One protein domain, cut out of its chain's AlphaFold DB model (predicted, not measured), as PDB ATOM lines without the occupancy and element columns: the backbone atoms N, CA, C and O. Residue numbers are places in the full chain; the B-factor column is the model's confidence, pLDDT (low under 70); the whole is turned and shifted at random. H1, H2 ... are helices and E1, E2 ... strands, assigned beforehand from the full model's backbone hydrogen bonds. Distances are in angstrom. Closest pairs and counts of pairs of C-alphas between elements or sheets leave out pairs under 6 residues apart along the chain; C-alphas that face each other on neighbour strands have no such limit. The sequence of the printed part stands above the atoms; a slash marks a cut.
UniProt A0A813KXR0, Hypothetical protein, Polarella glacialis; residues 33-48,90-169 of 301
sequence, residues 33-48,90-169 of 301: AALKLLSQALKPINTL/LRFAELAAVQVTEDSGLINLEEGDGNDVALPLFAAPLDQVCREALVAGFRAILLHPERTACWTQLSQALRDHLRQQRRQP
ATOM      1  N   ALA A  33      21.970 -32.570  -5.117       44.12
ATOM      2  CA  ALA A  33      22.048 -32.123  -3.725       44.12
ATOM      3  C   ALA A  33      21.598 -33.202  -2.718       44.12
ATOM      4  O   ALA A  33      22.219 -33.362  -1.666       44.12
ATOM      5  N   ALA A  34      20.563 -33.976  -3.058       50.50
ATOM      6  CA  ALA A  34      20.112 -35.129  -2.286       50.50
ATOM      7  C   ALA A  34      21.147 -36.261  -2.346       50.50
ATOM      8  O   ALA A  34      21.474 -36.832  -1.311       50.50
ATOM      9  N   LEU A  35      21.757 -36.497  -3.513       56.91
ATOM     10  CA  LEU A  35      22.891 -37.408  -3.682       56.91
ATOM     11  C   LEU A  35      24.125 -36.978  -2.878       56.91
ATOM     12  O   LEU A  35      24.874 -37.833  -2.422       56.91
ATOM     13  N   LYS A  36      24.348 -35.681  -2.649       56.75
ATOM     14  CA  LYS A  36      25.449 -35.165  -1.811       56.75
ATOM     15  C   LYS A  36      25.172 -35.294  -0.316       56.75
ATOM     16  O   LYS A  36      26.054 -35.733   0.416       56.75
ATOM     17  N   LEU A  37      23.957 -34.978   0.133       54.69
ATOM     18  CA  LEU A  37      23.540 -35.226   1.517       54.69
ATOM     19  C   LEU A  37      23.552 -36.722   1.828       54.69
ATOM     20  O   LEU A  37      24.126 -37.118   2.836       54.69
ATOM     21  N   LEU A  38      23.024 -37.553   0.927       55.75
ATOM     22  CA  LEU A  38      23.083 -39.006   1.040       55.75
ATOM     23  C   LEU A  38      24.514 -39.512   0.933       55.75
ATOM     24  O   LEU A  38      24.922 -40.275   1.780       55.75
ATOM     25  N   SER A  39      25.331 -39.077  -0.022       55.56
ATOM     26  CA  SER A  39      26.713 -39.569  -0.115       55.56
ATOM     27  C   SER A  39      27.591 -39.129   1.052       55.56
ATOM     28  O   SER A  39      28.518 -39.862   1.367       55.56
ATOM     29  N   GLN A  40      27.321 -37.995   1.717       57.06
ATOM     30  CA  GLN A  40      28.014 -37.600   2.950       57.06
ATOM     31  C   GLN A  40      27.454 -38.288   4.201       57.06
ATOM     32  O   GLN A  40      28.236 -38.721   5.040       57.06
ATOM     33  N   ALA A  41      26.136 -38.451   4.311       50.25
ATOM     34  CA  ALA A  41      25.489 -39.218   5.379       50.25
ATOM     35  C   ALA A  41      25.865 -40.703   5.320       50.25
ATOM     36  O   ALA A  41      26.164 -41.343   6.322       50.25
ATOM     37  N   LEU A  42      25.904 -41.225   4.101       53.22
ATOM     38  CA  LEU A  42      26.287 -42.574   3.738       53.22
ATOM     39  C   LEU A  42      27.770 -42.628   3.363       53.22
ATOM     40  O   LEU A  42      28.170 -43.617   2.776       53.22
ATOM     41  N   LYS A  43      28.628 -41.637   3.668       48.62
ATOM     42  CA  LYS A  43      30.090 -41.766   3.446       48.62
ATOM     43  C   LYS A  43      30.655 -42.992   4.162       48.62
ATOM     44  O   LYS A  43      31.401 -43.721   3.517       48.62
ATOM     45  N   PRO A  44      30.246 -43.314   5.405       44.47
ATOM     46  CA  PRO A  44      30.608 -44.579   6.027       44.47
ATOM     47  C   PRO A  44      30.159 -45.808   5.233       44.47
ATOM     48  O   PRO A  44      30.721 -46.854   5.485       44.47
ATOM     49  N   ILE A  45      29.212 -45.687   4.288       45.12
ATOM     50  CA  ILE A  45      28.743 -46.734   3.361       45.12
ATOM     51  C   ILE A  45      29.353 -46.606   1.948       45.12
ATOM     52  O   ILE A  45      29.680 -47.603   1.324       45.12
ATOM     53  N   ASN A  46      29.614 -45.414   1.416       38.16
ATOM     54  CA  ASN A  46      30.280 -45.228   0.123       38.16
ATOM     55  C   ASN A  46      31.791 -45.475   0.224       38.16
ATOM     56  O   ASN A  46      32.392 -45.975  -0.721       38.16
ATOM     57  N   THR A  47      32.409 -45.243   1.384       40.69
ATOM     58  CA  THR A  47      33.731 -45.796   1.708       40.69
ATOM     59  C   THR A  47      33.679 -47.329   1.797       40.69
ATOM     60  O   THR A  47      34.701 -47.968   1.552       40.69
ATOM     61  N   LEU A  48      32.495 -47.932   2.023       38.22
ATOM     62  CA  LEU A  48      32.307 -49.383   1.886       38.22
ATOM     63  C   LEU A  48      32.243 -49.839   0.424       38.22
ATOM     64  O   LEU A  48      32.722 -50.913   0.088       38.22
ATOM     65  N   LEU A  90      26.370 -54.155   2.008       84.94
ATOM     66  CA  LEU A  90      24.999 -54.573   2.279       84.94
ATOM     67  C   LEU A  90      24.266 -54.794   0.952       84.94
ATOM     68  O   LEU A  90      24.192 -53.894   0.109       84.94
ATOM     69  N   ARG A  91      23.727 -55.996   0.757       91.31
ATOM     70  CA  ARG A  91      22.927 -56.342  -0.420       91.31
ATOM     71  C   ARG A  91      21.452 -56.234  -0.071       91.31
ATOM     72  O   ARG A  91      20.974 -56.920   0.821       91.31
ATOM     73  N   PHE A  92      20.694 -55.441  -0.824       92.94
ATOM     74  CA  PHE A  92      19.253 -55.282  -0.580       92.94
ATOM     75  C   PHE A  92      18.463 -56.592  -0.694       92.94
ATOM     76  O   PHE A  92      17.465 -56.763  -0.001       92.94
ATOM     77  N   ALA A  93      18.941 -57.542  -1.502       93.75
ATOM     78  CA  ALA A  93      18.359 -58.879  -1.592       93.75
ATOM     79  C   ALA A  93      18.483 -59.692  -0.289       93.75
ATOM     80  O   ALA A  93      17.678 -60.589  -0.057       93.75
ATOM     81  N   GLU A  94      19.476 -59.378   0.546       95.31
ATOM     82  CA  GLU A  94      19.766 -60.057   1.812       95.31
ATOM     83  C   GLU A  94      19.132 -59.324   3.009       95.31
ATOM     84  O   GLU A  94      19.193 -59.830   4.122       95.31
ATOM     85  N   LEU A  95      18.479 -58.174   2.795       96.62
ATOM     86  CA  LEU A  95      17.827 -57.409   3.858       96.62
ATOM     87  C   LEU A  95      16.587 -58.155   4.388       96.62
ATOM     88  O   LEU A  95      15.622 -58.405   3.654       96.62
ATOM     89  N   ALA A  96      16.614 -58.480   5.676       97.75
ATOM     90  CA  ALA A  96      15.569 -59.200   6.394       97.75
ATOM     91  C   ALA A  96      14.687 -58.265   7.230       97.75
ATOM     92  O   ALA A  96      13.461 -58.387   7.178       97.75
ATOM     93  N   ALA A  97      15.279 -57.300   7.942       97.81
ATOM     94  CA  ALA A  97      14.529 -56.345   8.756       97.81
ATOM     95  C   ALA A  97      15.157 -54.943   8.778       97.81
ATOM     96  O   ALA A  97      16.332 -54.742   8.475       97.81
ATOM     97  N   VAL A  98      14.335 -53.952   9.135       97.62
ATOM     98  CA  VAL A  98      14.734 -52.544   9.283       97.62
ATOM     99  C   VAL A  98      14.169 -52.023  10.597       97.62
ATOM    100  O   VAL A  98      12.956 -51.808  10.723       97.62
ATOM    101  N   GLN A  99      15.048 -51.795  11.566       97.38
ATOM    102  CA  GLN A  99      14.697 -51.308  12.895       97.38
ATOM    103  C   GLN A  99      15.231 -49.886  13.088       97.38
ATOM    104  O   GLN A  99      16.305 -49.538  12.607       97.38
ATOM    105  N   VAL A 100      14.465 -49.048  13.785       96.25
ATOM    106  CA  VAL A 100      14.857 -47.670  14.101       96.25
ATOM    107  C   VAL A 100      14.934 -47.554  15.607       96.25
ATOM    108  O   VAL A 100      13.969 -47.871  16.297       96.25
ATOM    109  N   THR A 101      16.072 -47.101  16.113       95.00
ATOM    110  CA  THR A 101      16.227 -46.789  17.531       95.00
ATOM    111  C   THR A 101      16.032 -45.285  17.701       95.00
ATOM    112  O   THR A 101      16.920 -44.502  17.361       95.00
ATOM    113  N   GLU A 102      14.848 -44.881  18.176       89.25
ATOM    114  CA  GLU A 102      14.444 -43.467  18.277       89.25
ATOM    115  C   GLU A 102      15.443 -42.634  19.091       89.25
ATOM    116  O   GLU A 102      15.830 -41.548  18.661       89.25
ATOM    117  N   ASP A 103      15.944 -43.187  20.198       88.44
ATOM    118  CA  ASP A 103      16.838 -42.480  21.121       88.44
ATOM    119  C   ASP A 103      18.236 -42.211  20.549       88.44
ATOM    120  O   ASP A 103      18.907 -41.260  20.948       88.44
ATOM    121  N   SER A 104      18.709 -43.052  19.626       86.88
ATOM    122  CA  SER A 104      20.090 -43.000  19.131       86.88
ATOM    123  C   SER A 104      20.211 -42.457  17.709       86.88
ATOM    124  O   SER A 104      21.322 -42.180  17.248       86.88
ATOM    125  N   GLY A 105      19.093 -42.309  16.990       88.44
ATOM    126  CA  GLY A 105      19.109 -41.949  15.571       88.44
ATOM    127  C   GLY A 105      19.844 -42.982  14.707       88.44
ATOM    128  O   GLY A 105      20.393 -42.633  13.659       88.44
ATOM    129  N   LEU A 106      19.902 -44.237  15.158       93.62
ATOM    130  CA  LEU A 106      20.474 -45.357  14.414       93.62
ATOM    131  C   LEU A 106      19.370 -46.087  13.644       93.62
ATOM    132  O   LEU A 106      18.295 -46.362  14.186       93.62
ATOM    133  N   ILE A 107      19.654 -46.434  12.389       95.31
ATOM    134  CA  ILE A 107      18.871 -47.419  11.637       95.31
ATOM    135  C   ILE A 107      19.653 -48.731  11.657       95.31
ATOM    136  O   ILE A 107      20.764 -48.775  11.142       95.31
ATOM    137  N   ASN A 108      19.082 -49.795  12.213       96.00
ATOM    138  CA  ASN A 108      19.665 -51.133  12.151       96.00
ATOM    139  C   ASN A 108      19.048 -51.891  10.974       96.00
ATOM    140  O   ASN A 108      17.824 -52.003  10.861       96.00
ATOM    141  N   LEU A 109      19.907 -52.374  10.085       96.19
ATOM    142  CA  LEU A 109      19.553 -53.170   8.921       96.19
ATOM    143  C   LEU A 109      19.970 -54.615   9.200       96.19
ATOM    144  O   LEU A 109      21.163 -54.903   9.235       96.19
ATOM    145  N   GLU A 110      19.002 -55.493   9.428       96.94
ATOM    146  CA  GLU A 110      19.238 -56.912   9.711       96.94
ATOM    147  C   GLU A 110      19.315 -57.680   8.386       96.94
ATOM    148  O   GLU A 110      18.418 -57.567   7.543       96.94
ATOM    149  N   GLU A 111      20.383 -58.444   8.188       95.31
ATOM    150  CA  GLU A 111      20.598 -59.342   7.055       95.31
ATOM    151  C   GLU A 111      20.003 -60.734   7.345       95.31
ATOM    152  O   GLU A 111      19.822 -61.139   8.492       95.31
ATOM    153  N   GLY A 112      19.699 -61.508   6.300       93.56
ATOM    154  CA  GLY A 112      19.066 -62.829   6.422       93.56
ATOM    155  C   GLY A 112      19.893 -63.893   7.155       93.56
ATOM    156  O   GLY A 112      19.359 -64.947   7.494       93.56
ATOM    157  N   ASP A 113      21.176 -63.637   7.407       93.75
ATOM    158  CA  ASP A 113      22.052 -64.483   8.218       93.75
ATOM    159  C   ASP A 113      22.105 -64.064   9.703       93.75
ATOM    160  O   ASP A 113      22.860 -64.653  10.481       93.75
ATOM    161  N   GLY A 114      21.287 -63.081  10.097       92.38
ATOM    162  CA  GLY A 114      21.213 -62.536  11.453       92.38
ATOM    163  C   GLY A 114      22.295 -61.503  11.768       92.38
ATOM    164  O   GLY A 114      22.506 -61.188  12.939       92.38
ATOM    165  N   ASN A 115      23.024 -61.000  10.765       91.69
ATOM    166  CA  ASN A 115      23.952 -59.891  10.960       91.69
ATOM    167  C   ASN A 115      23.226 -58.543  10.933       91.69
ATOM    168  O   ASN A 115      22.476 -58.256  10.007       91.69
ATOM    169  N   ASP A 116      23.554 -57.671  11.884       93.50
ATOM    170  CA  ASP A 116      23.047 -56.301  11.912       93.50
ATOM    171  C   ASP A 116      24.080 -55.307  11.375       93.50
ATOM    172  O   ASP A 116      25.233 -55.254  11.821       93.50
ATOM    173  N   VAL A 117      23.643 -54.455  10.452       93.06
ATOM    174  CA  VAL A 117      24.388 -53.291   9.974       93.06
ATOM    175  C   VAL A 117      23.752 -52.033  10.554       93.06
ATOM    176  O   VAL A 117      22.669 -51.612  10.149       93.06
ATOM    177  N   ALA A 118      24.445 -51.405  11.502       92.12
ATOM    178  CA  ALA A 118      24.027 -50.128  12.069       92.12
ATOM    179  C   ALA A 118      24.411 -48.972  11.133       92.12
ATOM    180  O   ALA A 118      25.585 -48.770  10.812       92.12
ATOM    181  N   LEU A 119      23.419 -48.181  10.735       90.81
ATOM    182  CA  LEU A 119      23.570 -46.961   9.960       90.81
ATOM    183  C   LEU A 119      23.394 -45.738  10.875       90.81
ATOM    184  O   LEU A 119      22.262 -45.349  11.183       90.81
ATOM    185  N   PRO A 120      24.500 -45.112  11.317       90.19
ATOM    186  CA  PRO A 120      24.430 -43.931  12.157       90.19
ATOM    187  C   PRO A 120      24.015 -42.687  11.376       90.19
ATOM    188  O   PRO A 120      24.764 -42.208  10.526       90.19
ATOM    189  N   LEU A 121      22.850 -42.116  11.703       86.75
ATOM    190  CA  LEU A 121      22.381 -40.876  11.074       86.75
ATOM    191  C   LEU A 121      22.763 -39.610  11.842       86.75
ATOM    192  O   LEU A 121      22.560 -38.519  11.325       86.75
ATOM    193  N   PHE A 122      23.350 -39.713  13.037       81.56
ATOM    194  CA  PHE A 122      23.734 -38.536  13.832       81.56
ATOM    195  C   PHE A 122      24.768 -37.635  13.134       81.56
ATOM    196  O   PHE A 122      24.845 -36.445  13.420       81.56
ATOM    197  N   ALA A 123      25.557 -38.186  12.207       73.12
ATOM    198  CA  ALA A 123      26.518 -37.428  11.405       73.12
ATOM    199  C   ALA A 123      25.870 -36.728  10.193       73.12
ATOM    200  O   ALA A 123      26.519 -35.926   9.521       73.12
ATOM    201  N   ALA A 124      24.605 -37.033   9.902       78.69
ATOM    202  CA  ALA A 124      23.855 -36.481   8.792       78.69
ATOM    203  C   ALA A 124      22.823 -35.471   9.315       78.69
ATOM    204  O   ALA A 124      21.953 -35.846  10.103       78.69
ATOM    205  N   PRO A 125      22.842 -34.205   8.866       79.56
ATOM    206  CA  PRO A 125      21.857 -33.204   9.268       79.56
ATOM    207  C   PRO A 125      20.520 -33.417   8.533       79.56
ATOM    208  O   PRO A 125      20.017 -32.525   7.858       79.56
ATOM    209  N   LEU A 126      19.961 -34.628   8.609       86.69
ATOM    210  CA  LEU A 126      18.637 -34.943   8.085       86.69
ATOM    211  C   LEU A 126      17.597 -34.564   9.134       86.69
ATOM    212  O   LEU A 126      17.723 -34.957  10.296       86.69
ATOM    213  N   ASP A 127      16.565 -33.830   8.730       91.44
ATOM    214  CA  ASP A 127      15.404 -33.617   9.585       91.44
ATOM    215  C   ASP A 127      14.607 -34.920   9.782       91.44
ATOM    216  O   ASP A 127      14.865 -35.948   9.148       91.44
ATOM    217  N   GLN A 128      13.641 -34.890  10.701       93.50
ATOM    218  CA  GLN A 128      12.840 -36.069  11.031       93.50
ATOM    219  C   GLN A 128      12.095 -36.628   9.809       93.50
ATOM    220  O   GLN A 128      12.070 -37.840   9.614       93.50
ATOM    221  N   VAL A 129      11.574 -35.752   8.946       95.12
ATOM    222  CA  VAL A 129      10.818 -36.138   7.745       95.12
ATOM    223  C   VAL A 129      11.713 -36.885   6.751       95.12
ATOM    224  O   VAL A 129      11.327 -37.928   6.224       95.12
ATOM    225  N   CYS A 130      12.940 -36.408   6.523       94.31
ATOM    226  CA  CYS A 130      13.910 -37.090   5.669       94.31
ATOM    227  C   CYS A 130      14.340 -38.440   6.260       94.31
ATOM    228  O   CYS A 130      14.504 -39.404   5.511       94.31
ATOM    229  N   ARG A 131      14.502 -38.538   7.587       93.94
ATOM    230  CA  ARG A 131      14.836 -39.807   8.258       93.94
ATOM    231  C   ARG A 131      13.723 -40.840   8.107       93.94
ATOM    232  O   ARG A 131      13.997 -41.976   7.733       93.94
ATOM    233  N   GLU A 132      12.476 -40.446   8.336       95.56
ATOM    234  CA  GLU A 132      11.311 -41.321   8.157       95.56
ATOM    235  C   GLU A 132      11.178 -41.792   6.708       95.56
ATOM    236  O   GLU A 132      10.969 -42.980   6.460       95.56
ATOM    237  N   ALA A 133      11.389 -40.894   5.744       95.75
ATOM    238  CA  ALA A 133      11.354 -41.233   4.329       95.75
ATOM    239  C   ALA A 133      12.496 -42.182   3.908       95.75
ATOM    240  O   ALA A 133      12.292 -43.058   3.065       95.75
ATOM    241  N   LEU A 134      13.684 -42.056   4.512       95.44
ATOM    242  CA  LEU A 134      14.800 -42.991   4.322       95.44
ATOM    243  C   LEU A 134      14.449 -44.388   4.859       95.44
ATOM    244  O   LEU A 134      14.635 -45.384   4.160       95.44
ATOM    245  N   VAL A 135      13.890 -44.464   6.071       96.38
ATOM    246  CA  VAL A 135      13.421 -45.720   6.681       96.38
ATOM    247  C   VAL A 135      12.318 -46.358   5.836       96.38
ATOM    248  O   VAL A 135      12.343 -47.569   5.608       96.38
ATOM    249  N   ALA A 136      11.368 -45.564   5.342       96.75
ATOM    250  CA  ALA A 136      10.311 -46.033   4.452       96.75
ATOM    251  C   ALA A 136      10.885 -46.637   3.160       96.75
ATOM    252  O   ALA A 136      10.423 -47.693   2.731       96.75
ATOM    253  N   GLY A 137      11.933 -46.031   2.591       95.75
ATOM    254  CA  GLY A 137      12.636 -46.564   1.423       95.75
ATOM    255  C   GLY A 137      13.272 -47.935   1.671       95.75
ATOM    256  O   GLY A 137      13.103 -48.838   0.853       95.75
ATOM    257  N   PHE A 138      13.917 -48.138   2.828       96.44
ATOM    258  CA  PHE A 138      14.436 -49.456   3.217       96.44
ATOM    259  C   PHE A 138      13.320 -50.469   3.497       96.44
ATOM    260  O   PHE A 138      13.407 -51.615   3.072       96.44
ATOM    261  N   ARG A 139      12.235 -50.066   4.168       97.44
ATOM    262  CA  ARG A 139      11.084 -50.952   4.415       97.44
ATOM    263  C   ARG A 139      10.377 -51.359   3.123       97.44
ATOM    264  O   ARG A 139       9.896 -52.483   3.035       97.44
ATOM    265  N   ALA A 140      10.362 -50.498   2.106       95.94
ATOM    266  CA  ALA A 140       9.812 -50.832   0.795       95.94
ATOM    267  C   ALA A 140      10.544 -52.023   0.147       95.94
ATOM    268  O   ALA A 140       9.892 -52.863  -0.466       95.94
ATOM    269  N   ILE A 141      11.860 -52.169   0.365       95.88
ATOM    270  CA  ILE A 141      12.650 -53.326  -0.107       95.88
ATOM    271  C   ILE A 141      12.078 -54.644   0.428       95.88
ATOM    272  O   ILE A 141      12.073 -55.648  -0.280       95.88
ATOM    273  N   LEU A 142      11.593 -54.653   1.675       97.25
ATOM    274  CA  LEU A 142      11.024 -55.846   2.307       97.25
ATOM    275  C   LEU A 142       9.651 -56.219   1.735       97.25
ATOM    276  O   LEU A 142       9.265 -57.382   1.782       97.25
ATOM    277  N   LEU A 143       8.921 -55.237   1.202       96.94
ATOM    278  CA  LEU A 143       7.576 -55.413   0.653       96.94
ATOM    279  C   LEU A 143       7.585 -55.708  -0.852       96.94
ATOM    280  O   LEU A 143       6.663 -56.345  -1.358       96.94
ATOM    281  N   HIS A 144       8.604 -55.243  -1.580       94.38
ATOM    282  CA  HIS A 144       8.702 -55.439  -3.022       94.38
ATOM    283  C   HIS A 144       9.268 -56.829  -3.373       94.38
ATOM    284  O   HIS A 144      10.351 -57.179  -2.899       94.38
ATOM    285  N   PRO A 145       8.609 -57.605  -4.264       95.38
ATOM    286  CA  PRO A 145       9.082 -58.932  -4.678       95.38
ATOM    287  C   PRO A 145      10.501 -58.929  -5.257       95.38
ATOM    288  O   PRO A 145      11.264 -59.866  -5.047       95.38
ATOM    289  N   GLU A 146      10.865 -57.854  -5.957       95.00
ATOM    290  CA  GLU A 146      12.177 -57.686  -6.588       95.00
ATOM    291  C   GLU A 146      13.251 -57.149  -5.630       95.00
ATOM    292  O   GLU A 146      14.387 -56.934  -6.046       95.00
ATOM    293  N   ARG A 147      12.913 -56.914  -4.351       93.56
ATOM    294  CA  ARG A 147      13.816 -56.313  -3.354       93.56
ATOM    295  C   ARG A 147      14.401 -54.974  -3.818       93.56
ATOM    296  O   ARG A 147      15.557 -54.643  -3.553       93.56
ATOM    297  N   THR A 148      13.585 -54.190  -4.516       89.12
ATOM    298  CA  THR A 148      13.937 -52.859  -5.009       89.12
ATOM    299  C   THR A 148      13.505 -51.790  -4.009       89.12
ATOM    300  O   THR A 148      12.431 -51.852  -3.410       89.12
ATOM    301  N   ALA A 149      14.373 -50.803  -3.794       87.75
ATOM    302  CA  ALA A 149      14.096 -49.692  -2.895       87.75
ATOM    303  C   ALA A 149      13.302 -48.593  -3.613       87.75
ATOM    304  O   ALA A 149      13.594 -48.261  -4.763       87.75
ATOM    305  N   CYS A 150      12.339 -47.982  -2.920       90.94
ATOM    306  CA  CYS A 150      11.577 -46.843  -3.432       90.94
ATOM    307  C   CYS A 150      12.005 -45.554  -2.719       90.94
ATOM    308  O   CYS A 150      11.671 -45.335  -1.556       90.94
ATOM    309  N   TRP A 151      12.727 -44.678  -3.423       92.75
ATOM    310  CA  TRP A 151      13.276 -43.436  -2.851       92.75
ATOM    311  C   TRP A 151      12.438 -42.189  -3.134       92.75
ATOM    312  O   TRP A 151      12.852 -41.079  -2.806       92.75
ATOM    313  N   THR A 152      11.251 -42.336  -3.723       91.44
ATOM    314  CA  THR A 152      10.405 -41.203  -4.126       91.44
ATOM    315  C   THR A 152      10.052 -40.297  -2.945       91.44
ATOM    316  O   THR A 152      10.142 -39.075  -3.063       91.44
ATOM    317  N   GLN A 153       9.712 -40.881  -1.790       93.19
ATOM    318  CA  GLN A 153       9.393 -40.119  -0.576       93.19
ATOM    319  C   GLN A 153      10.615 -39.366  -0.040       93.19
ATOM    320  O   GLN A 153      10.501 -38.199   0.325       93.19
ATOM    321  N   LEU A 154      11.792 -39.999  -0.049       92.56
ATOM    322  CA  LEU A 154      13.037 -39.383   0.412       92.56
ATOM    323  C   LEU A 154      13.448 -38.217  -0.491       92.56
ATOM    324  O   LEU A 154      13.755 -37.132  -0.002       92.56
ATOM    325  N   SER A 155      13.386 -38.411  -1.809       83.38
ATOM    326  CA  SER A 155      13.642 -37.353  -2.788       83.38
ATOM    327  C   SER A 155      12.689 -36.170  -2.612       83.38
ATOM    328  O   SER A 155      13.114 -35.018  -2.703       83.38
ATOM    329  N   GLN A 156      11.407 -36.431  -2.338       90.38
ATOM    330  CA  GLN A 156      10.428 -35.376  -2.081       90.38
ATOM    331  C   GLN A 156      10.725 -34.628  -0.771       90.38
ATOM    332  O   GLN A 156      10.799 -33.400  -0.787       90.38
ATOM    333  N   ALA A 157      10.981 -35.355   0.322       93.00
ATOM    334  CA  ALA A 157      11.320 -34.780   1.623       93.00
ATOM    335  C   ALA A 157      12.568 -33.884   1.553       93.00
ATOM    336  O   ALA A 157      12.545 -32.752   2.030       93.00
ATOM    337  N   LEU A 158      13.624 -34.334   0.867       86.25
ATOM    338  CA  LEU A 158      14.853 -33.555   0.689       86.25
ATOM    339  C   LEU A 158      14.618 -32.267  -0.114       86.25
ATOM    340  O   LEU A 158      15.152 -31.212   0.234       86.25
ATOM    341  N   ARG A 159      13.794 -32.311  -1.167       85.25
ATOM    342  CA  ARG A 159      13.429 -31.103  -1.929       85.25
ATOM    343  C   ARG A 159      12.642 -30.119  -1.074       85.25
ATOM    344  O   ARG A 159      12.894 -28.916  -1.155       85.25
ATOM    345  N   ASP A 160      11.706 -30.603  -0.268       89.12
ATOM    346  CA  ASP A 160      10.914 -29.749   0.615       89.12
ATOM    347  C   ASP A 160      11.770 -29.142   1.728       89.12
ATOM    348  O   ASP A 160      11.669 -27.939   1.971       89.12
ATOM    349  N   HIS A 161      12.706 -29.906   2.293       87.50
ATOM    350  CA  HIS A 161      13.707 -29.402   3.230       87.50
ATOM    351  C   HIS A 161      14.546 -28.268   2.617       87.50
ATOM    352  O   HIS A 161      14.657 -27.181   3.185       87.50
ATOM    353  N   LEU A 162      15.073 -28.461   1.403       81.94
ATOM    354  CA  LEU A 162      15.840 -27.428   0.695       81.94
ATOM    355  C   LEU A 162      14.997 -26.182   0.384       81.94
ATOM    356  O   LEU A 162      15.491 -25.055   0.465       81.94
ATOM    357  N   ARG A 163      13.712 -26.350   0.043       85.25
ATOM    358  CA  ARG A 163      12.783 -25.223  -0.144       85.25
ATOM    359  C   ARG A 163      12.546 -24.472   1.161       85.25
ATOM    360  O   ARG A 163      12.507 -23.244   1.135       85.25
ATOM    361  N   GLN A 164      12.397 -25.179   2.279       86.94
ATOM    362  CA  GLN A 164      12.237 -24.566   3.597       86.94
ATOM    363  C   GLN A 164      13.491 -23.790   3.998       86.94
ATOM    364  O   GLN A 164      13.366 -22.625   4.362       86.94
ATOM    365  N   GLN A 165      14.687 -24.362   3.826       79.94
ATOM    366  CA  GLN A 165      15.948 -23.653   4.073       79.94
ATOM    367  C   GLN A 165      16.073 -22.376   3.232       79.94
ATOM    368  O   GLN A 165      16.487 -21.343   3.741       79.94
ATOM    369  N   ARG A 166      15.661 -22.411   1.958       77.31
ATOM    370  CA  ARG A 166      15.655 -21.221   1.086       77.31
ATOM    371  C   ARG A 166      14.607 -20.179   1.473       77.31
ATOM    372  O   ARG A 166      14.777 -19.008   1.150       77.31
ATOM    373  N   ARG A 167      13.496 -20.606   2.080       83.69
ATOM    374  CA  ARG A 167      12.438 -19.711   2.568       83.69
ATOM    375  C   ARG A 167      12.774 -19.098   3.912       83.69
ATOM    376  O   ARG A 167      12.224 -18.042   4.211       83.69
ATOM    377  N   GLN A 168      13.615 -19.747   4.713       75.62
ATOM    378  CA  GLN A 168      14.066 -19.142   5.949       75.62
ATOM    379  C   GLN A 168      14.829 -17.864   5.590       75.62
ATOM    380  O   GLN A 168      15.836 -17.934   4.879       75.62
ATOM    381  N   PRO A 169      14.339 -16.684   6.021       65.44
ATOM    382  CA  PRO A 169      15.138 -15.481   5.918       65.44
ATOM    383  C   PRO A 169      16.453 -15.769   6.649       65.44
ATOM    384  O   PRO A 169      16.426 -16.441   7.685       65.44
TER     385      PRO A 169
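Overview. This is residues 33 to 48 and 90 to 169 of the 301 residues of the protein "Hypothetical protein" of Polarella glacialis (UniProt A0A813KXR0). A small three-stranded sheet, E1 E2 E3, has the long helix H3 running along one face, and H4 folds back beside the first part of H3 and runs on beyond the sheet, where residues 163 to 169 stick out. Two short helices, H1 and H2, make a loose corner off the sheet, with H1 only just touching H4. The printed part has 96 residues, with four named helices and three named strands in the order H1 H2 E1 E2 E3 H3 H4, class mixed; the sheet's order is E1 E2 E3, antiparallel throughout. It is compact, with a radius of gyration of the C-alphas of 13.8 A, yet elongated in outline, spanning 49 by 26 by 26 A.

Arrangement. H1, residues 33 to 41, and H2, residues 43 to 48, are close but not clearly touching, about perpendicular at 75 degrees; their closest C-alphas, Ser 39 and Asn 46, are 6.7 A apart. Neither is on the sheet. That sheet is a meander, each strand the antiparallel neighbour of the one before: E1, residues 95 to 101, E2, residues 106 to 111, and E3, residues 116 to 120. E1 and E2 form a hairpin at 160 degrees, with N 99 and O 108 within hydrogen-bond range at 2.9 A. E2 and E3 form another at 156 degrees, with N 109 and O 117 at 2.9 A. H3, residues 128 to 143, is on the sheet at a height of 9.7 A, two layers with the helix on one face. It is over E1 and runs along it at 18 degrees on the local plane; the closest C-alphas, Val 98 and Arg 139, are 6.3 A apart. H4, residues 152 to 167, forms a helical hairpin with H3, opposite ways at a shallow tilt of 9 degrees. They touch through residues 153 to 158 of H4 alone, the closest C-alphas being Ala 133 and Leu 154, 4.6 A apart. H4 and H1 only just touch, with 3 pairs of C-alphas within 8 A, the closest Ala 34 and Leu 158 at 6.2 A. In H1 and H4 every O i to N i+4 pair is within hydrogen-bond range; H2 has 1 of 2 and H3 10 of 12.

Along the chain. H1 begins at C-alpha 33, (22.048, -32.123, -3.725), and is 12.0 A long; H2 is 8.1 A. E1, from C-alpha 95 at (17.827, -57.409, 3.858), is 17.4 A, E2 15.8 A and E3 12.4 A. H3 and H4 are each 22.6 A; H4 ends at C-alpha 167, (12.438, -19.711, 2.568).

Size, cuts and confidence. The C-alphas farthest apart, Asp 113 and Pro 169, are 49.5 A apart. Residues 49 to 89 are not printed, and C-alphas 48 and 90 are 9.0 A apart across the cut. Of the links printed whole, none is long. Mean pLDDT of the printed part is 84.0; residues 33 to 48 and 169 are under 70.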